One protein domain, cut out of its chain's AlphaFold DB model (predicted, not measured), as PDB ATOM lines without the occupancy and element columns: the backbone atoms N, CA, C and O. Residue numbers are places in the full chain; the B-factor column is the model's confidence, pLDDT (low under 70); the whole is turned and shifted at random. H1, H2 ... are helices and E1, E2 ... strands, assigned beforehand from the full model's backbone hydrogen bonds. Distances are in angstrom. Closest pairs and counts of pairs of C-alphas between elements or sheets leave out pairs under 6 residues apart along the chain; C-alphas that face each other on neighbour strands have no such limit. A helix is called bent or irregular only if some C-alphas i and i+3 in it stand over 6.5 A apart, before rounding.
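What this domain is: This is residues 168 to 298 and 345 to 361 of the 383 residues of an uncharacterized protein of Auxenochlorella protothecoides (UniProt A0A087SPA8). A small hairpin of two short strands, E1 and E2, sits between the kinked helix H1, next to E1, and the helix H2, next to E2. The short helices H3, H4 and H5 and the helix H6 complete a rounded body, and the stretch of residues 223 to 248, with no named element, passes through its middle. The printed part has 148 residues with six named helices and two named strands in the order H1, H2, E1, E2, H3, H4, H5, H6; the sheet E1 - E2 is antiparallel. The class is mostly helix, with 62 residues in named elements, under half of the printed part. The whole is compact, with a radius of gyration of the C-alphas of 14.8 A and spans of 39 by 38 by 31 A.

How they stand to each other: E1, residues 212 to 214, and E2, residues 220 to 222, form a hairpin, antiparallel at 154 degrees, with N 213 and O 221 at 2.8 A and N 221 and O 213 at 2.8 A, both within hydrogen-bond range. The closest C-alphas of E1 and H1, residues 169 to 184, are those of Phe 213 and Leu 169, 5.9 A apart. The closest C-alphas of E2 and H2, residues 189 to 201, are those of Leu 220 and Gln 191, 6.7 A apart. H1 touches H4, residues 279 to 283, the closest C-alphas being those of Pro 178 and Pro 279 at 6.5 A. H4 touches H3, residues 249 to 255, closest at the C-alphas of Leu 281 and His 254, 6.5 A. H2 touches H5, residues 285 to 288, closest at the C-alphas of Ser 189 and His 288, 4.8 A. With residues 197 to 200 alone, H2 only just touches H6, residues 345 to 355, with 3 pairs of C-alphas within 8 A; the closest are those of Leu 200 and Leu 349, 6.9 A, and the two run the same way at a steep tilt of 40 degrees. H1 and H2 are apart. Every O i to N i+4 pair is within hydrogen-bond range in H2 and H6, against 6 of 12 in H1, 2 of 3 in H3 and 0 of 1 in H4, where 2 of 2 O i to N i+3 pairs are within range; H5 is too short for an i+4 pair.

Where its parts are: H1 begins at C-alpha 169, (-35.557, -14.949, 14.804), and measures 8.5 A; it is irregular, with C-alphas 175 and 178 9.7 A apart and a kink of 137 degrees near residue 178. H2 measures 18.2 A and H6 15.2 A, H6 ending at C-alpha 355, (-18.683, 5.242, 24.717).

The domain as a whole: The C-alphas of Gly 235 and Pro 291, the two farthest apart, are 40.5 A apart. Residues 299 to 344 are not printed; C-alphas 298 and 345 are 6.4 A apart across the cut. The links E2 to H3 and H3 to H4 are long. Confidence is under 70 at residue 178, residues 230 to 236 and residues 256 to 278.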
ATOM      1  N   SER A 168     -38.846 -16.646  17.990       85.81
ATOM      2  CA  SER A 168     -37.623 -15.846  17.897       85.81
ATOM      3  C   SER A 168     -36.953 -16.000  16.531       85.81
ATOM      4  O   SER A 168     -36.977 -17.078  15.927       85.81
ATOM      5  N   LEU A 169     -36.318 -14.930  16.052       85.25
ATOM      6  CA  LEU A 169     -35.557 -14.949  14.804       85.25
ATOM      7  C   LEU A 169     -34.440 -15.996  14.849       85.25
ATOM      8  O   LEU A 169     -34.199 -16.673  13.852       85.25
ATOM      9  N   LEU A 170     -33.812 -16.186  16.014       81.62
ATOM     10  CA  LEU A 170     -32.827 -17.247  16.219       81.62
ATOM     11  C   LEU A 170     -33.435 -18.634  15.978       81.62
ATOM     12  O   LEU A 170     -32.879 -19.410  15.209       81.62
ATOM     13  N   SER A 171     -34.604 -18.919  16.560       79.50
ATOM     14  CA  SER A 171     -35.286 -20.211  16.379       79.50
ATOM     15  C   SER A 171     -35.595 -20.491  14.907       79.50
ATOM     16  O   SER A 171     -35.430 -21.619  14.436       79.50
ATOM     17  N   LEU A 172     -36.004 -19.460  14.158       80.06
ATOM     18  CA  LEU A 172     -36.254 -19.563  12.720       80.06
ATOM     19  C   LEU A 172     -34.983 -19.877  11.931       80.06
ATOM     20  O   LEU A 172     -34.999 -20.803  11.120       80.06
ATOM     21  N   VAL A 173     -33.894 -19.142  12.179       78.56
ATOM     22  CA  VAL A 173     -32.596 -19.381  11.523       78.56
ATOM     23  C   VAL A 173     -32.112 -20.796  11.820       78.56
ATOM     24  O   VAL A 173     -31.743 -21.516  10.898       78.56
ATOM     25  N   THR A 174     -32.147 -21.223  13.083       77.38
ATOM     26  CA  THR A 174     -31.673 -22.550  13.496       77.38
ATOM     27  C   THR A 174     -32.524 -23.669  12.902       77.38
ATOM     28  O   THR A 174     -31.982 -24.681  12.467       77.38
ATOM     29  N   SER A 175     -33.846 -23.489  12.831       77.62
ATOM     30  CA  SER A 175     -34.752 -24.531  12.332       77.62
ATOM     31  C   SER A 175     -34.779 -24.630  10.803       77.62
ATOM     32  O   SER A 175     -35.070 -25.697  10.268       77.62
ATOM     33  N   ARG A 176     -34.537 -23.527  10.078       76.31
ATOM     34  CA  ARG A 176     -34.789 -23.444   8.622       76.31
ATOM     35  C   ARG A 176     -33.598 -22.982   7.786       76.31
ATOM     36  O   ARG A 176     -33.673 -23.016   6.557       76.31
ATOM     37  N   GLY A 177     -32.518 -22.525   8.414       73.69
ATOM     38  CA  GLY A 177     -31.349 -21.990   7.724       73.69
ATOM     39  C   GLY A 177     -31.713 -20.833   6.776       73.69
ATOM     40  O   GLY A 177     -32.538 -19.986   7.133       73.69
ATOM     41  N   PRO A 178     -31.154 -20.792   5.550       69.62
ATOM     42  CA  PRO A 178     -31.433 -19.730   4.575       69.62
ATOM     43  C   PRO A 178     -32.916 -19.575   4.201       69.62
ATOM     44  O   PRO A 178     -33.356 -18.471   3.886       69.62
ATOM     45  N   ALA A 179     -33.719 -20.644   4.279       74.81
ATOM     46  CA  ALA A 179     -35.149 -20.582   3.957       74.81
ATOM     47  C   ALA A 179     -35.945 -19.692   4.931       74.81
ATOM     48  O   ALA A 179     -37.020 -19.207   4.576       74.81
ATOM     49  N   ALA A 180     -35.403 -19.412   6.125       75.50
ATOM     50  CA  ALA A 180     -35.990 -18.470   7.076       75.50
ATOM     51  C   ALA A 180     -36.168 -17.057   6.487       75.50
ATOM     52  O   ALA A 180     -37.085 -16.338   6.887       75.50
ATOM     53  N   GLN A 181     -35.368 -16.686   5.477       74.06
ATOM     54  CA  GLN A 181     -35.455 -15.384   4.816       74.06
ATOM     55  C   GLN A 181     -36.833 -15.105   4.206       74.06
ATOM     56  O   GLN A 181     -37.286 -13.962   4.205       74.06
ATOM     57  N   GLN A 182     -37.531 -16.136   3.727       76.38
ATOM     58  CA  GLN A 182     -38.862 -15.980   3.131       76.38
ATOM     59  C   GLN A 182     -39.920 -15.568   4.162       76.38
ATOM     60  O   GLN A 182     -40.874 -14.867   3.820       76.38
ATOM     61  N   GLU A 183     -39.749 -15.980   5.420       75.69
ATOM     62  CA  GLU A 183     -40.690 -15.674   6.498       75.69
ATOM     63  C   GLU A 183     -40.534 -14.231   6.976       75.69
ATOM     64  O   GLU A 183     -41.526 -13.521   7.140       75.69
ATOM     65  N   TRP A 184     -39.296 -13.750   7.126       78.62
ATOM     66  CA  TRP A 184     -39.065 -12.372   7.556       78.62
ATOM     67  C   TRP A 184     -38.968 -11.344   6.432       78.62
ATOM     68  O   TRP A 184     -39.003 -10.152   6.718       78.62
ATOM     69  N   ALA A 185     -38.946 -11.747   5.157       79.06
ATOM     70  CA  ALA A 185     -39.155 -10.818   4.039       79.06
ATOM     71  C   ALA A 185     -40.505 -10.075   4.136       79.06
ATOM     72  O   ALA A 185     -40.698  -9.035   3.511       79.06
ATOM     73  N   ARG A 186     -41.442 -10.603   4.935       82.69
ATOM     74  CA  ARG A 186     -42.740  -9.991   5.242       82.69
ATOM     75  C   ARG A 186     -42.676  -8.934   6.340       82.69
ATOM     76  O   ARG A 186     -43.680  -8.263   6.563       82.69
ATOM     77  N   ILE A 187     -41.551  -8.807   7.050       90.50
ATOM     78  CA  ILE A 187     -41.413  -7.829   8.128       90.50
ATOM     79  C   ILE A 187     -41.406  -6.429   7.513       90.50
ATOM     80  O   ILE A 187     -40.542  -6.125   6.686       90.50
ATOM     81  N   PRO A 188     -42.351  -5.561   7.906       92.44
ATOM     82  CA  PRO A 188     -42.386  -4.194   7.417       92.44
ATOM     83  C   PRO A 188     -41.093  -3.444   7.764       92.44
ATOM     84  O   PRO A 188     -40.608  -3.504   8.895       92.44
ATOM     85  N   SER A 189     -40.532  -2.709   6.801       93.56
ATOM     86  CA  SER A 189     -39.277  -1.968   7.010       93.56
ATOM     87  C   SER A 189     -39.384  -0.934   8.140       93.56
ATOM     88  O   SER A 189     -38.424  -0.720   8.878       93.56
ATOM     89  N   ASP A 190     -40.566  -0.354   8.352       93.56
ATOM     90  CA  ASP A 190     -40.824   0.574   9.455       93.56
ATOM     91  C   ASP A 190     -40.694  -0.088  10.835       93.56
ATOM     92  O   ASP A 190     -40.239   0.571  11.768       93.56
ATOM     93  N   GLN A 191     -41.003  -1.386  10.972       94.12
ATOM     94  CA  GLN A 191     -40.779  -2.131  12.218       94.12
ATOM     95  C   GLN A 191     -39.284  -2.233  12.537       94.12
ATOM     96  O   GLN A 191     -38.898  -2.061  13.691       94.12
ATOM     97  N   VAL A 192     -38.428  -2.451  11.532       95.44
ATOM     98  CA  VAL A 192     -36.972  -2.541  11.741       95.44
ATOM     99  C   VAL A 192     -36.381  -1.176  12.090       95.44
ATOM    100  O   VAL A 192     -35.628  -1.062  13.057       95.44
ATOM    101  N   ILE A 193     -36.790  -0.113  11.388       96.44
ATOM    102  CA  ILE A 193     -36.387   1.263  11.727       96.44
ATOM    103  C   ILE A 193     -36.842   1.639  13.143       96.44
ATOM    104  O   ILE A 193     -36.076   2.223  13.916       96.44
ATOM    105  N   LYS A 194     -38.077   1.285  13.514       95.81
ATOM    106  CA  LYS A 194     -38.623   1.534  14.851       95.81
ATOM    107  C   LYS A 194     -37.860   0.746  15.918       95.81
ATOM    108  O   LYS A 194     -37.538   1.334  16.947       95.81
ATOM    109  N   ALA A 195     -37.505  -0.519  15.661       96.31
ATOM    110  CA  ALA A 195     -36.693  -1.343  16.562       96.31
ATOM    111  C   ALA A 195     -35.307  -0.732  16.788       96.31
ATOM    112  O   ALA A 195     -34.908  -0.521  17.929       96.31
ATOM    113  N   ALA A 196     -34.613  -0.379  15.703       97.19
ATOM    114  CA  ALA A 196     -33.292   0.235  15.751       97.19
ATOM    115  C   ALA A 196     -33.314   1.572  16.510       97.19
ATOM    116  O   ALA A 196     -32.447   1.840  17.339       97.19
ATOM    117  N   THR A 197     -34.339   2.397  16.270       97.06
ATOM    118  CA  THR A 197     -34.511   3.684  16.965       97.06
ATOM    119  C   THR A 197     -34.811   3.490  18.445       97.06
ATOM    120  O   THR A 197     -34.242   4.205  19.263       97.06
ATOM    121  N   LEU A 198     -35.664   2.525  18.803       95.56
ATOM    122  CA  LEU A 198     -35.936   2.172  20.197       95.56
ATOM    123  C   LEU A 198     -34.673   1.690  20.904       95.56
ATOM    124  O   LEU A 198     -34.319   2.266  21.924       95.56
ATOM    125  N   ASP A 199     -33.976   0.700  20.346       95.56
ATOM    126  CA  ASP A 199     -32.769   0.139  20.953       95.56
ATOM    127  C   ASP A 199     -31.671   1.198  21.116       95.56
ATOM    128  O   ASP A 199     -30.985   1.216  22.139       95.56
ATOM    129  N   LEU A 200     -31.519   2.115  20.151       95.62
ATOM    130  CA  LEU A 200     -30.573   3.219  20.276       95.62
ATOM    131  C   LEU A 200     -31.035   4.233  21.330       95.62
ATOM    132  O   LEU A 200     -30.250   4.559  22.216       95.62
ATOM    133  N   LEU A 201     -32.295   4.685  21.293       95.31
ATOM    134  CA  LEU A 201     -32.880   5.625  22.265       95.31
ATOM    135  C   LEU A 201     -32.779   5.105  23.699       95.31
ATOM    136  O   LEU A 201     -32.442   5.860  24.608       95.31
ATOM    137  N   THR A 202     -33.061   3.822  23.906       92.44
ATOM    138  CA  THR A 202     -33.012   3.202  25.227       92.44
ATOM    139  C   THR A 202     -31.659   2.584  25.529       92.44
ATOM    140  O   THR A 202     -31.532   1.978  26.574       92.44
ATOM    141  N   GLY A 203     -30.654   2.671  24.654       90.69
ATOM    142  CA  GLY A 203     -29.336   2.069  24.890       90.69
ATOM    143  C   GLY A 203     -29.388   0.594  25.273       90.69
ATOM    144  O   GLY A 203     -28.756   0.196  26.244       90.69
ATOM    145  N   GLN A 204     -30.188  -0.187  24.549       90.00
ATOM    146  CA  GLN A 204     -30.255  -1.636  24.714       90.00
ATOM    147  C   GLN A 204     -28.887  -2.254  24.412       90.00
ATOM    148  O   GLN A 204     -28.275  -1.904  23.406       90.00
ATOM    149  N   CYS A 205     -28.424  -3.156  25.272       87.75
ATOM    150  CA  CYS A 205     -27.116  -3.806  25.202       87.75
ATOM    151  C   CYS A 205     -27.165  -5.315  24.931       87.75
ATOM    152  O   CYS A 205     -26.124  -5.924  24.683       87.75
ATOM    153  N   ASP A 206     -28.360  -5.910  24.912       84.88
ATOM    154  CA  ASP A 206     -28.540  -7.344  24.674       84.88
ATOM    155  C   ASP A 206     -29.618  -7.660  23.637       84.88
ATOM    156  O   ASP A 206     -30.315  -8.672  23.707       84.88
ATOM    157  N   ARG A 207     -29.775  -6.807  22.618       91.19
ATOM    158  CA  ARG A 207     -30.647  -7.161  21.494       91.19
ATOM    159  C   ARG A 207     -29.915  -8.096  20.542       91.19
ATOM    160  O   ARG A 207     -29.218  -7.654  19.630       91.19
ATOM    161  N   HIS A 208     -30.144  -9.385  20.714       87.56
ATOM    162  CA  HIS A 208     -29.756 -10.413  19.756       87.56
ATOM    163  C   HIS A 208     -30.998 -11.127  19.199       87.56
ATOM    164  O   HIS A 208     -32.118 -10.891  19.657       87.56
ATOM    165  N   ALA A 209     -30.826 -12.005  18.212       86.38
ATOM    166  CA  ALA A 209     -31.944 -12.650  17.515       86.38
ATOM    167  C   ALA A 209     -32.794 -13.597  18.383       86.38
ATOM    168  O   ALA A 209     -33.908 -13.949  17.994       86.38
ATOM    169  N   GLY A 210     -32.302 -13.994  19.562       84.25
ATOM    170  CA  GLY A 210     -33.117 -14.674  20.573       84.25
ATOM    171  C   GLY A 210     -34.154 -13.745  21.215       84.25
ATOM    172  O   GLY A 210     -35.248 -14.192  21.548       84.25
ATOM    173  N   ASN A 211     -33.856 -12.445  21.274       90.00
ATOM    174  CA  ASN A 211     -34.664 -11.410  21.924       90.00
ATOM    175  C   ASN A 211     -35.559 -10.635  20.942       90.00
ATOM    176  O   ASN A 211     -36.148  -9.608  21.302       90.00
ATOM    177  N   VAL A 212     -35.661 -11.111  19.698       91.31
ATOM    178  CA  VAL A 212     -36.533 -10.566  18.653       91.31
ATOM    179  C   VAL A 212     -37.456 -11.663  18.171       91.31
ATOM    180  O   VAL A 212     -37.008 -12.651  17.596       91.31
ATOM    181  N   PHE A 213     -38.746 -11.476  18.398       91.12
ATOM    182  CA  PHE A 213     -39.796 -12.380  17.966       91.12
ATOM    183  C   PHE A 213     -40.498 -11.821  16.737       91.12
ATOM    184  O   PHE A 213     -40.653 -10.607  16.605       91.12
ATOM    185  N   VAL A 214     -40.940 -12.711  15.854       90.12
ATOM    186  CA  VAL A 214     -41.737 -12.381  14.673       90.12
ATOM    187  C   VAL A 214     -42.959 -13.287  14.614       90.12
ATOM    188  O   VAL A 214     -42.856 -14.499  14.805       90.12
ATOM    189  N   ASP A 215     -44.128 -12.697  14.367       89.00
ATOM    190  CA  ASP A 215     -45.360 -13.452  14.127       89.00
ATOM    191  C   ASP A 215     -45.598 -13.739  12.636       89.00
ATOM    192  O   ASP A 215     -44.911 -13.219  11.761       89.00
ATOM    193  N   GLU A 216     -46.600 -14.561  12.319       86.50
ATOM    194  CA  GLU A 216     -46.904 -14.953  10.929       86.50
ATOM    195  C   GLU A 216     -47.315 -13.773  10.026       86.50
ATOM    196  O   GLU A 216     -47.366 -13.903   8.801       86.50
ATOM    197  N   ARG A 217     -47.610 -12.610  10.623       87.62
ATOM    198  CA  ARG A 217     -47.919 -11.358   9.920       87.62
ATOM    199  C   ARG A 217     -46.686 -10.466   9.749       87.62
ATOM    200  O   ARG A 217     -46.834  -9.341   9.284       87.62
ATOM    201  N   GLY A 218     -45.500 -10.928  10.142       88.62
ATOM    202  CA  GLY A 218     -44.257 -10.163  10.071       88.62
ATOM    203  C   GLY A 218     -44.135  -9.070  11.138       88.62
ATOM    204  O   GLY A 218     -43.309  -8.174  10.993       88.62
ATOM    205  N   ARG A 219     -44.948  -9.086  12.203       91.62
ATOM    206  CA  ARG A 219     -44.852  -8.069  13.265       91.62
ATOM    207  C   ARG A 219     -43.786  -8.462  14.272       91.62
ATOM    208  O   ARG A 219     -43.786  -9.601  14.743       91.62
ATOM    209  N   LEU A 220     -42.941  -7.506  14.648       93.44
ATOM    210  CA  LEU A 220     -41.894  -7.732  15.633       93.44
ATOM    211  C   LEU A 220     -42.433  -7.634  17.063       93.44
ATOM    212  O   LEU A 220     -43.367  -6.881  17.355       93.44
ATOM    213  N   ALA A 221     -41.816  -8.391  17.964       93.56
ATOM    214  CA  ALA A 221     -41.898  -8.204  19.405       93.56
ATOM    215  C   ALA A 221     -40.486  -8.268  20.006       93.56
ATOM    216  O   ALA A 221     -39.697  -9.154  19.684       93.56
ATOM    217  N   LEU A 222     -40.161  -7.306  20.861       94.06
ATOM    218  CA  LEU A 222     -38.838  -7.105  21.442       94.06
ATOM    219  C   LEU A 222     -38.886  -7.465  22.928       94.06
ATOM    220  O   LEU A 222     -39.434  -6.713  23.739       94.06
ATOM    221  N   ILE A 223     -38.340  -8.625  23.285       90.38
ATOM    222  CA  ILE A 223     -38.327  -9.129  24.668       90.38
ATOM    223  C   ILE A 223     -36.971  -8.879  25.337       90.38
ATOM    224  O   ILE A 223     -36.083  -8.301  24.718       90.38
ATOM    225  N   ASP A 224     -36.837  -9.294  26.596       85.06
ATOM    226  CA  ASP A 224     -35.583  -9.237  27.364       85.06
ATOM    227  C   ASP A 224     -34.917  -7.848  27.323       85.06
ATOM    228  O   ASP A 224     -33.837  -7.609  26.785       85.06
ATOM    229  N   ASN A 225     -35.667  -6.863  27.820       88.06
ATOM    230  CA  ASN A 225     -35.258  -5.460  27.824       88.06
ATOM    231  C   ASN A 225     -34.521  -5.061  29.117       88.06
ATOM    232  O   ASN A 225     -34.369  -3.879  29.397       88.06
ATOM    233  N   ASP A 226     -34.084  -6.022  29.927       80.88
ATOM    234  CA  ASP A 226     -33.386  -5.789  31.202       80.88
ATOM    235  C   ASP A 226     -32.031  -5.092  31.022       80.88
ATOM    236  O   ASP A 226     -31.609  -4.337  31.898       80.88
ATOM    237  N   GLN A 227     -31.411  -5.251  29.850       81.00
ATOM    238  CA  GLN A 227     -30.171  -4.571  29.472       81.00
ATOM    239  C   GLN A 227     -30.342  -3.213  28.787       81.00
ATOM    240  O   GLN A 227     -29.413  -2.713  28.147       81.00
ATOM    241  N   MET A 228     -31.504  -2.573  28.938       81.50
ATOM    242  CA  MET A 228     -31.666  -1.189  28.504       81.50
ATOM    243  C   MET A 228     -30.922  -0.206  29.422       81.50
ATOM    244  O   MET A 228     -30.705  -0.442  30.611       81.50
ATOM    245  N   LEU A 229     -30.598   0.951  28.853       73.00
ATOM    246  CA  LEU A 229     -30.099   2.156  29.514       73.00
ATOM    247  C   LEU A 229     -28.815   1.900  30.317       73.00
ATOM    248  O   LEU A 229     -28.540   2.593  31.291       73.00
ATOM    249  N   GLY A 230     -28.025   0.903  29.900       59.47
ATOM    250  CA  GLY A 230     -26.753   0.537  30.529       59.47
ATOM    251  C   GLY A 230     -26.875   0.026  31.971       59.47
ATOM    252  O   GLY A 230     -25.872  -0.041  32.678       59.47
ATOM    253  N   VAL A 231     -28.084  -0.321  32.432       56.50
ATOM    254  CA  VAL A 231     -28.351  -0.648  33.846       56.50
ATOM    255  C   VAL A 231     -27.781  -2.012  34.225       56.50
ATOM    256  O   VAL A 231     -27.397  -2.234  35.371       56.50
ATOM    257  N   TRP A 232     -27.688  -2.927  33.264       49.91
ATOM    258  CA  TRP A 232     -27.391  -4.328  33.551       49.91
ATOM    259  C   TRP A 232     -25.924  -4.646  33.773       49.91
ATOM    260  O   TRP A 232     -25.601  -5.761  34.148       49.91
ATOM    261  N   TRP A 233     -25.034  -3.674  33.614       47.56
ATOM    262  CA  TRP A 233     -23.658  -3.817  34.056       47.56
ATOM    263  C   TRP A 233     -23.067  -2.420  34.208       47.56
ATOM    264  O   TRP A 233     -22.426  -1.877  33.306       47.56
ATOM    265  N   GLN A 234     -23.174  -1.874  35.415       42.19
ATOM    266  CA  GLN A 234     -22.396  -0.713  35.863       42.19
ATOM    267  C   GLN A 234     -20.864  -0.987  35.899       42.19
ATOM    268  O   GLN A 234     -20.113  -0.260  36.537       42.19
ATOM    269  N   GLY A 235     -20.389  -2.005  35.162       48.50
ATOM    270  CA  GLY A 235     -18.988  -2.319  34.885       48.50
ATOM    271  C   GLY A 235     -18.689  -2.876  33.474       48.50
ATOM    272  O   GLY A 235     -17.516  -3.087  33.186       48.50
ATOM    273  N   THR A 236     -19.675  -3.125  32.583       57.91
ATOM    274  CA  THR A 236     -19.391  -3.557  31.186       57.91
ATOM    275  C   THR A 236     -19.170  -2.361  30.290       57.91
ATOM    276  O   THR A 236     -18.670  -2.532  29.194       57.91
ATOM    277  N   GLY A 237     -19.610  -1.163  30.685       72.62
ATOM    278  CA  GLY A 237     -19.556   0.021  29.835       72.62
ATOM    279  C   GLY A 237     -20.091  -0.236  28.424       72.62
ATOM    280  O   GLY A 237     -19.411   0.070  27.456       72.62
ATOM    281  N   CYS A 238     -21.283  -0.824  28.295       84.12
ATOM    282  CA  CYS A 238     -22.028  -0.832  27.036       84.12
ATOM    283  C   CYS A 238     -22.954   0.391  26.969       84.12
ATOM    284  O   CYS A 238     -23.690   0.659  27.918       84.12
ATOM    285  N   ALA A 239     -22.955   1.118  25.847       87.69
ATOM    286  CA  ALA A 239     -23.866   2.249  25.641       87.69
ATOM    287  C   ALA A 239     -25.004   1.962  24.642       87.69
ATOM    288  O   ALA A 239     -26.056   2.606  24.730       87.69
ATOM    289  N   ALA A 240     -24.787   1.047  23.690       90.25
ATOM    290  CA  ALA A 240     -25.798   0.421  22.835       90.25
ATOM    291  C   ALA A 240     -25.179  -0.787  22.106       90.25
ATOM    292  O   ALA A 240     -24.078  -0.688  21.561       90.25
ATOM    293  N   SER A 241     -25.886  -1.912  22.061       90.06
ATOM    294  CA  SER A 241     -25.496  -3.118  21.339       90.06
ATOM    295  C   SER A 241     -26.728  -3.899  20.891       90.06
ATOM    296  O   SER A 241     -27.485  -4.437  21.701       90.06
ATOM    297  N   SER A 242     -26.949  -3.926  19.576       93.56
ATOM    298  CA  SER A 242     -28.151  -4.501  18.977       93.56
ATOM    299  C   SER A 242     -27.882  -5.070  17.594       93.56
ATOM    300  O   SER A 242     -27.094  -4.519  16.828       93.56
ATOM    301  N   MET A 243     -28.580  -6.153  17.255       92.56
ATOM    302  CA  MET A 243     -28.539  -6.753  15.922       92.56
ATOM    303  C   MET A 243     -29.021  -5.816  14.806       92.56
ATOM    304  O   MET A 243     -28.689  -6.046  13.651       92.56
ATOM    305  N   PHE A 244     -29.776  -4.759  15.131       95.50
ATOM    306  CA  PHE A 244     -30.223  -3.758  14.154       95.50
ATOM    307  C   PHE A 244     -29.186  -2.646  13.916       95.50
ATOM    308  O   PHE A 244     -29.342  -1.843  12.995       95.50
ATOM    309  N   LEU A 245     -28.157  -2.562  14.771       95.19
ATOM    310  CA  LEU A 245     -27.222  -1.439  14.856       95.19
ATOM    311  C   LEU A 245     -25.817  -1.854  14.379       95.19
ATOM    312  O   LEU A 245     -25.074  -2.483  15.144       95.19
ATOM    313  N   PRO A 246     -25.416  -1.496  13.144       92.19
ATOM    314  CA  PRO A 246     -24.116  -1.870  12.600       92.19
ATOM    315  C   PRO A 246     -22.962  -1.281  13.426       92.19
ATOM    316  O   PRO A 246     -23.047  -0.166  13.938       92.19
ATOM    317  N   GLY A 247     -21.868  -2.039  13.554       88.00
ATOM    318  CA  GLY A 247     -20.681  -1.645  14.331       88.00
ATOM    319  C   GLY A 247     -20.767  -1.900  15.843       88.00
ATOM    320  O   GLY A 247     -19.825  -1.575  16.570       88.00
ATOM    321  N   THR A 248     -21.860  -2.498  16.323       89.56
ATOM    322  CA  THR A 248     -22.000  -2.960  17.713       89.56
ATOM    323  C   THR A 248     -21.728  -4.461  17.860       89.56
ATOM    324  O   THR A 248     -21.758  -5.207  16.879       89.56
ATOM    325  N   GLN A 249     -21.481  -4.929  19.090       86.31
ATOM    326  CA  GLN A 249     -21.161  -6.334  19.369       86.31
ATOM    327  C   GLN A 249     -22.229  -7.315  18.871       86.31
ATOM    328  O   GLN A 249     -21.878  -8.299  18.223       86.31
ATOM    329  N   LYS A 250     -23.521  -7.075  19.145       86.88
ATOM    330  CA  LYS A 250     -24.574  -8.018  18.728       86.88
ATOM    331  C   LYS A 250     -24.707  -8.102  17.208       86.88
ATOM    332  O   LYS A 250     -24.842  -9.198  16.676       86.88
ATOM    333  N   PHE A 251     -24.570  -6.981  16.501       88.12
ATOM    334  CA  PHE A 251     -24.489  -6.987  15.039       88.12
ATOM    335  C   PHE A 251     -23.276  -7.781  14.537       88.12
ATOM    336  O   PHE A 251     -23.406  -8.643  13.670       88.12
ATOM    337  N   ALA A 252     -22.095  -7.534  15.109       83.12
ATOM    338  CA  ALA A 252     -20.855  -8.173  14.676       83.12
ATOM    339  C   ALA A 252     -20.839  -9.690  14.908       83.12
ATOM    340  O   ALA A 252     -20.237 -10.421  14.122       83.12
ATOM    341  N   LYS A 253     -21.522 -10.191  15.945       77.62
ATOM    342  CA  LYS A 253     -21.719 -11.637  16.136       77.62
ATOM    343  C   LYS A 253     -22.449 -12.267  14.946       77.62
ATOM    344  O   LYS A 253     -22.011 -13.298  14.438       77.62
ATOM    345  N   HIS A 254     -23.494 -11.611  14.436       74.50
ATOM    346  CA  HIS A 254     -24.191 -12.059  13.227       74.50
ATOM    347  C   HIS A 254     -23.319 -11.940  11.971       74.50
ATOM    348  O   HIS A 254     -23.297 -12.867  11.163       74.50
ATOM    349  N   GLU A 255     -22.564 -10.847  11.831       70.88
ATOM    350  CA  GLU A 255     -21.643 -10.633  10.705       70.88
ATOM    351  C   GLU A 255     -20.550 -11.694  10.632       70.88
ATOM    352  O   GLU A 255     -20.232 -12.191   9.560       70.88
ATOM    353  N   ARG A 256     -19.980 -12.078  11.770       65.62
ATOM    354  CA  ARG A 256     -18.888 -13.054  11.819       65.62
ATOM    355  C   ARG A 256     -19.385 -14.495  11.876       65.62
ATOM    356  O   ARG A 256     -18.565 -15.407  11.935       65.62
ATOM    357  N   ALA A 257     -20.709 -14.681  11.894       59.72
ATOM    358  CA  ALA A 257     -21.372 -15.947  12.178       59.72
ATOM    359  C   ALA A 257     -20.788 -16.639  13.428       59.72
ATOM    360  O   ALA A 257     -20.669 -17.860  13.491       59.72
ATOM    361  N   VAL A 258     -20.386 -15.835  14.419       53.06
ATOM    362  CA  VAL A 258     -19.934 -16.329  15.717       53.06
ATOM    363  C   VAL A 258     -21.189 -16.545  16.535       53.06
ATOM    364  O   VAL A 258     -22.004 -15.634  16.693       53.06
ATOM    365  N   ASP A 259     -21.355 -17.779  16.988       50.47
ATOM    366  CA  ASP A 259     -22.506 -18.195  17.763       50.47
ATOM    367  C   ASP A 259     -22.699 -17.258  18.971       50.47
ATOM    368  O   ASP A 259     -21.730 -16.842  19.616       50.47
ATOM    369  N   ASP A 260     -23.950 -16.928  19.302       47.59
ATOM    370  CA  ASP A 260     -24.246 -16.248  20.573       47.59
ATOM    371  C   ASP A 260     -23.823 -17.121  21.776       47.59
ATOM    372  O   ASP A 260     -23.685 -16.600  22.883       47.59
ATOM    373  N   TRP A 261     -23.575 -18.415  21.516       39.34
ATOM    374  CA  TRP A 261     -23.418 -19.520  22.463       39.34
ATOM    375  C   TRP A 261     -22.094 -20.293  22.344       39.34
ATOM    376  O   TRP A 261     -21.858 -21.232  23.104       39.34
ATOM    377  N   GLY A 262     -21.225 -19.913  21.408       33.78
ATOM    378  CA  GLY A 262     -19.901 -20.511  21.241       33.78
ATOM    379  C   GLY A 262     -18.864 -19.811  22.123       33.78
ATOM    380  O   GLY A 262     -19.038 -18.628  22.428       33.78
ATOM    381  N   PRO A 263     -17.777 -20.497  22.532       31.53
ATOM    382  CA  PRO A 263     -16.661 -19.825  23.188       31.53
ATOM    383  C   PRO A 263     -16.216 -18.671  22.296       31.53
ATOM    384  O   PRO A 263     -16.085 -18.857  21.086       31.53
ATOM    385  N   GLU A 264     -16.053 -17.491  22.899       41.25
ATOM    386  CA  GLU A 264     -15.600 -16.269  22.241       41.25
ATOM    387  C   GLU A 264     -14.384 -16.600  21.375       41.25
ATOM    388  O   GLU A 264     -13.264 -16.732  21.869       41.25
ATOM    389  N   ALA A 265     -14.602 -16.813  20.076       37.62
ATOM    390  CA  ALA A 265     -13.493 -16.982  19.166       37.62
ATOM    391  C   ALA A 265     -12.717 -15.663  19.246       37.62
ATOM    392  O   ALA A 265     -13.334 -14.601  19.071       37.62
ATOM    393  N   PRO A 266     -11.411 -15.693  19.574       35.50
ATOM    394  CA  PRO A 266     -10.631 -14.478  19.693       35.50
ATOM    395  C   PRO A 266     -10.828 -13.671  18.419       35.50
ATOM    396  O   PRO A 266     -10.804 -14.229  17.318       35.50
ATOM    397  N   ALA A 267     -11.088 -12.375  18.597       40.22
ATOM    398  CA  ALA A 267     -11.280 -11.405  17.533       40.22
ATOM    399  C   ALA A 267     -10.023 -11.349  16.652       40.22
ATOM    400  O   ALA A 267      -9.180 -10.474  16.794       40.22
ATOM    401  N   THR A 268      -9.876 -12.313  15.755       37.47
ATOM    402  CA  THR A 268      -8.896 -12.267  14.686       37.47
ATOM    403  C   THR A 268      -9.540 -11.436  13.593       37.47
ATOM    404  O   THR A 268     -10.573 -11.791  13.023       37.47
ATOM    405  N   GLU A 269      -9.004 -10.235  13.400       36.97
ATOM    406  CA  GLU A 269      -9.435  -9.335  12.340       36.97
ATOM    407  C   GLU A 269      -9.407 -10.070  10.992       36.97
ATOM    408  O   GLU A 269      -8.388 -10.631  10.594       36.97
ATOM    409  N   GLY A 270     -10.538 -10.072  10.286       39.72
ATOM    410  CA  GLY A 270     -10.595 -10.449   8.874       39.72
ATOM    411  C   GLY A 270     -10.723 -11.939   8.541       39.72
ATOM    412  O   GLY A 270     -10.826 -12.249   7.358       39.72
ATOM    413  N   ALA A 271     -10.775 -12.857   9.511       36.00
ATOM    414  CA  ALA A 271     -11.100 -14.256   9.222       36.00
ATOM    415  C   ALA A 271     -12.633 -14.450   9.191       36.00
ATOM    416  O   ALA A 271     -13.285 -14.226  10.215       36.00
ATOM    417  N   PRO A 272     -13.241 -14.857   8.057       41.09
ATOM    418  CA  PRO A 272     -14.631 -15.297   8.054       41.09
ATOM    419  C   PRO A 272     -14.755 -16.477   9.024       41.09
ATOM    420  O   PRO A 272     -13.975 -17.428   8.933       41.09
ATOM    421  N   GLY A 273     -15.702 -16.414   9.963       43.16
ATOM    422  CA  GLY A 273     -16.011 -17.561  10.813       43.16
ATOM    423  C   GLY A 273     -16.373 -18.793   9.967       43.16
ATOM    424  O   GLY A 273     -16.753 -18.655   8.803       43.16
ATOM    425  N   PRO A 274     -16.278 -20.014  10.519       39.09
ATOM    426  CA  PRO A 274     -16.480 -21.262   9.770       39.09
ATOM    427  C   PRO A 274     -17.930 -21.500   9.302       39.09
ATOM    428  O   PRO A 274     -18.217 -22.537   8.703       39.09
ATOM    429  N   TYR A 275     -18.848 -20.570   9.568       44.34
ATOM    430  CA  TYR A 275     -20.270 -20.695   9.276       44.34
ATOM    431  C   TYR A 275     -20.678 -19.771   8.117       44.34
ATOM    432  O   TYR A 275     -20.146 -18.663   8.001       44.34
ATOM    433  N   PRO A 276     -21.625 -20.190   7.252       47.38
ATOM    434  CA  PRO A 276     -22.195 -19.297   6.250       47.38
ATOM    435  C   PRO A 276     -22.758 -18.044   6.933       47.38
ATOM    436  O   PRO A 276     -23.358 -18.127   8.006       47.38
ATOM    437  N   LEU A 277     -22.525 -16.884   6.313       56.94
ATOM    438  CA  LEU A 277     -22.991 -15.592   6.815       56.94
ATOM    439  C   LEU A 277     -24.499 -15.645   7.114       56.94
ATOM    440  O   LEU A 277     -25.283 -16.323   6.447       56.94
ATOM    441  N   ASN A 278     -24.881 -14.969   8.193       68.31
ATOM    442  CA  ASN A 278     -26.176 -15.150   8.821       68.31
ATOM    443  C   ASN A 278     -27.236 -14.282   8.118       68.31
ATOM    444  O   ASN A 278     -27.053 -13.063   8.038       68.31
ATOM    445  N   PRO A 279     -28.370 -14.842   7.652       72.00
ATOM    446  CA  PRO A 279     -29.393 -14.069   6.946       72.00
ATOM    447  C   PRO A 279     -30.082 -13.016   7.847       72.00
ATOM    448  O   PRO A 279     -30.822 -12.166   7.353       72.00
ATOM    449  N   LEU A 280     -29.768 -13.000   9.149       81.00
ATOM    450  CA  LEU A 280     -30.082 -11.914  10.078       81.00
ATOM    451  C   LEU A 280     -29.383 -10.580   9.761       81.00
ATOM    452  O   LEU A 280     -29.825  -9.544  10.247       81.00
ATOM    453  N   LEU A 281     -28.335 -10.562   8.930       81.44
ATOM    454  CA  LEU A 281     -27.688  -9.318   8.487       81.44
ATOM    455  C   LEU A 281     -28.620  -8.396   7.691       81.44
ATOM    456  O   LEU A 281     -28.396  -7.187   7.656       81.44
ATOM    457  N   ALA A 282     -29.693  -8.948   7.118       83.50
ATOM    458  CA  ALA A 282     -30.724  -8.170   6.444       83.50
ATOM    459  C   ALA A 282     -31.450  -7.188   7.381       83.50
ATOM    460  O   ALA A 282     -32.050  -6.244   6.887       83.50
ATOM    461  N   PHE A 283     -31.371  -7.379   8.707       89.81
ATOM    462  CA  PHE A 283     -31.970  -6.495   9.714       89.81
ATOM    463  C   PHE A 283     -31.138  -5.244  10.033       89.81
ATOM    464  O   PHE A 283     -31.499  -4.474  10.924       89.81
ATOM    465  N   ASP A 284     -30.039  -5.009   9.315       92.12
ATOM    466  CA  ASP A 284     -29.371  -3.711   9.313       92.12
ATOM    467  C   ASP A 284     -30.375  -2.606   8.960       92.12
ATOM    468  O   ASP A 284     -30.925  -2.588   7.856       92.12
ATOM    469  N   TYR A 285     -30.604  -1.655   9.871       95.56
ATOM    470  CA  TYR A 285     -31.601  -0.597   9.671       95.56
ATOM    471  C   TYR A 285     -31.400   0.168   8.350       95.56
ATOM    472  O   TYR A 285     -32.370   0.640   7.755       95.56
ATOM    473  N   ARG A 286     -30.159   0.260   7.848       94.69
ATOM    474  CA  ARG A 286     -29.828   0.944   6.588       94.69
ATOM    475  C   ARG A 286     -30.512   0.304   5.379       94.69
ATOM    476  O   ARG A 286     -30.795   1.000   4.410       94.69
ATOM    477  N   CYS A 287     -30.817  -0.989   5.449       91.62
ATOM    478  CA  CYS A 287     -31.510  -1.740   4.402       91.62
ATOM    479  C   CYS A 287     -33.022  -1.513   4.375       91.62
ATOM    480  O   CYS A 287     -33.691  -1.906   3.423       91.62
ATOM    481  N   HIS A 288     -33.544  -0.839   5.396       93.81
ATOM    482  CA  HIS A 288     -34.962  -0.554   5.579       93.81
ATOM    483  C   HIS A 288     -35.298   0.928   5.373       93.81
ATOM    484  O   HIS A 288     -36.419   1.366   5.637       93.81
ATOM    485  N   LEU A 289     -34.328   1.718   4.905       94.19
ATOM    486  CA  LEU A 289     -34.530   3.117   4.553       94.19
ATOM    487  C   LEU A 289     -35.228   3.249   3.193       94.19
ATOM    488  O   LEU A 289     -35.135   2.379   2.328       94.19
ATOM    489  N   ALA A 290     -35.895   4.386   2.981       91.19
ATOM    490  CA  ALA A 290     -36.463   4.714   1.676       91.19
ATOM    491  C   ALA A 290     -35.372   4.758   0.577       91.19
ATOM    492  O   ALA A 290     -34.232   5.141   0.871       91.19
ATOM    493  N   PRO A 291     -35.702   4.423  -0.688       87.06
ATOM    494  CA  PRO A 291     -34.738   4.419  -1.788       87.06
ATOM    495  C   PRO A 291     -33.928   5.719  -1.891       87.06
ATOM    496  O   PRO A 291     -34.469   6.817  -1.769       87.06
ATOM    497  N   GLY A 292     -32.618   5.592  -2.122       85.25
ATOM    498  CA  GLY A 292     -31.692   6.726  -2.246       85.25
ATOM    499  C   GLY A 292     -31.162   7.284  -0.921       85.25
ATOM    500  O   GLY A 292     -30.259   8.120  -0.934       85.25
ATOM    501  N   ARG A 293     -31.656   6.814   0.231       91.00
ATOM    502  CA  ARG A 293     -31.148   7.234   1.543       91.00
ATOM    503  C   ARG A 293     -29.977   6.376   2.003       91.00
ATOM    504  O   ARG A 293     -29.982   5.162   1.848       91.00
ATOM    505  N   GLN A 294     -28.991   7.023   2.621       87.50
ATOM    506  CA  GLN A 294     -27.813   6.353   3.191       87.50
ATOM    507  C   GLN A 294     -27.836   6.272   4.724       87.50
ATOM    508  O   GLN A 294     -27.029   5.546   5.299       87.50
ATOM    509  N   GLY A 295     -28.744   7.014   5.363       93.88
ATOM    510  CA  GLY A 295     -28.912   7.082   6.810       93.88
ATOM    511  C   GLY A 295     -30.295   7.605   7.204       93.88
ATOM    512  O   GLY A 295     -31.010   8.216   6.393       93.88
ATOM    513  N   LEU A 296     -30.672   7.350   8.453       96.25
ATOM    514  CA  LEU A 296     -31.923   7.793   9.055       96.25
ATOM    515  C   LEU A 296     -31.864   9.277   9.446       96.25
ATOM    516  O   LEU A 296     -32.862   9.983   9.293       96.25
ATOM    517  N   GLY A 297     -30.707   9.784   9.881       96.88
ATOM    518  CA  GLY A 297     -30.555  11.170  10.313       96.88
ATOM    519  C   GLY A 297     -31.545  11.506  11.428       96.88
ATOM    520  O   GLY A 297     -31.627  10.794  12.424       96.88
ATOM    521  N   THR A 298     -32.314  12.580  11.260       96.69
ATOM    522  CA  THR A 298     -33.352  13.016  12.214       96.69
ATOM    523  C   THR A 298     -34.775  12.617  11.799       96.69
ATOM    524  O   THR A 298     -35.746  13.031  12.438       96.69
ATOM    525  N   PHE A 345     -29.507   9.988  14.079       98.44
ATOM    526  CA  PHE A 345     -29.324   8.585  14.434       98.44
ATOM    527  C   PHE A 345     -27.869   8.123  14.316       98.44
ATOM    528  O   PHE A 345     -27.313   7.588  15.271       98.44
ATOM    529  N   GLU A 346     -27.230   8.357  13.168       98.00
ATOM    530  CA  GLU A 346     -25.870   7.887  12.886       98.00
ATOM    531  C   GLU A 346     -24.839   8.497  13.840       98.00
ATOM    532  O   GLU A 346     -23.915   7.810  14.272       98.00
ATOM    533  N   TRP A 347     -25.015   9.770  14.206       97.88
ATOM    534  CA  TRP A 347     -24.129  10.435  15.154       97.88
ATOM    535  C   TRP A 347     -24.248   9.806  16.544       97.88
ATOM    536  O   TRP A 347     -23.237   9.453  17.147       97.88
ATOM    537  N   VAL A 348     -25.476   9.594  17.032       97.56
ATOM    538  CA  VAL A 348     -25.713   8.974  18.347       97.56
ATOM    539  C   VAL A 348     -25.247   7.521  18.375       97.56
ATOM    540  O   VAL A 348     -24.717   7.072  19.394       97.56
ATOM    541  N   LEU A 349     -25.403   6.785  17.271       96.69
ATOM    542  CA  LEU A 349     -24.871   5.433  17.131       96.69
ATOM    543  C   LEU A 349     -23.344   5.430  17.257       96.69
ATOM    544  O   LEU A 349     -22.803   4.656  18.045       96.69
ATOM    545  N   GLU A 350     -22.654   6.328  16.552       95.69
ATOM    546  CA  GLU A 350     -21.196   6.433  16.637       95.69
ATOM    547  C   GLU A 350     -20.731   6.834  18.042       95.69
ATOM    548  O   GLU A 350     -19.814   6.217  18.582       95.69
ATOM    549  N   GLN A 351     -21.395   7.798  18.684       94.62
ATOM    550  CA  GLN A 351     -21.076   8.167  20.067       94.62
ATOM    551  C   GLN A 351     -21.317   7.015  21.043       94.62
ATOM    552  O   GLN A 351     -20.492   6.763  21.917       94.62
ATOM    553  N   SER A 352     -22.403   6.260  20.871       91.88
ATOM    554  CA  SER A 352     -22.678   5.074  21.692       91.88
ATOM    555  C   SER A 352     -21.613   3.994  21.477       91.88
ATOM    556  O   SER A 352     -21.148   3.366  22.429       91.88
ATOM    557  N   ARG A 353     -21.146   3.804  20.242       90.62
ATOM    558  CA  ARG A 353     -20.050   2.879  19.936       90.62
ATOM    559  C   ARG A 353     -18.748   3.321  20.609       90.62
ATOM    560  O   ARG A 353     -18.090   2.508  21.248       90.62
ATOM    561  N   GLN A 354     -18.400   4.604  20.526       90.00
ATOM    562  CA  GLN A 354     -17.204   5.164  21.165       90.00
ATOM    563  C   GLN A 354     -17.271   5.112  22.697       90.00
ATOM    564  O   GLN A 354     -16.262   4.826  23.341       90.00
ATOM    565  N   ALA A 355     -18.451   5.335  23.278       88.50
ATOM    566  CA  ALA A 355     -18.683   5.242  24.717       88.50
ATOM    567  C   ALA A 355     -18.671   3.795  25.235       88.50
ATOM    568  O   ALA A 355     -18.419   3.578  26.418       88.50
ATOM    569  N   SER A 356     -18.914   2.811  24.363       86.00
ATOM    570  CA  SER A 356     -18.860   1.399  24.746       86.00
ATOM    571  C   SER A 356     -17.414   0.953  25.010       86.00
ATOM    572  O   SER A 356     -16.491   1.547  24.458       86.00
ATOM    573  N   ILE A 357     -17.150  -0.075  25.818       84.81
ATOM    574  CA  ILE A 357     -15.772  -0.535  26.076       84.81
ATOM    575  C   ILE A 357     -15.119  -1.179  24.843       84.81
ATOM    576  O   ILE A 357     -15.832  -1.687  23.975       84.81
ATOM    577  N   PRO A 358     -13.772  -1.204  24.745       82.88
ATOM    578  CA  PRO A 358     -13.070  -1.567  23.512       82.88
ATOM    579  C   PRO A 358     -13.491  -2.893  22.862       82.88
ATOM    580  O   PRO A 358     -13.663  -2.925  21.649       82.88
ATOM    581  N   HIS A 359     -13.736  -3.960  23.631       78.81
ATOM    582  CA  HIS A 359     -14.122  -5.265  23.065       78.81
ATOM    583  C   HIS A 359     -15.565  -5.320  22.522       78.81
ATOM    584  O   HIS A 359     -15.959  -6.295  21.878       78.81
ATOM    585  N   MET A 360     -16.365  -4.281  22.778       78.69
ATOM    586  CA  MET A 360     -17.707  -4.110  22.218       78.69
ATOM    587  C   MET A 360     -17.723  -3.188  20.991       78.69
ATOM    588  O   MET A 360     -18.777  -3.008  20.377       78.69
ATOM    589  N   ARG A 361     -16.575  -2.603  20.619       82.69
ATOM    590  CA  ARG A 361     -16.435  -1.713  19.461       82.69
ATOM    591  C   ARG A 361     -16.048  -2.527  18.240       82.69
ATOM    592  O   ARG A 361     -14.985  -3.139  18.215       82.69
TER     593      ARG A 361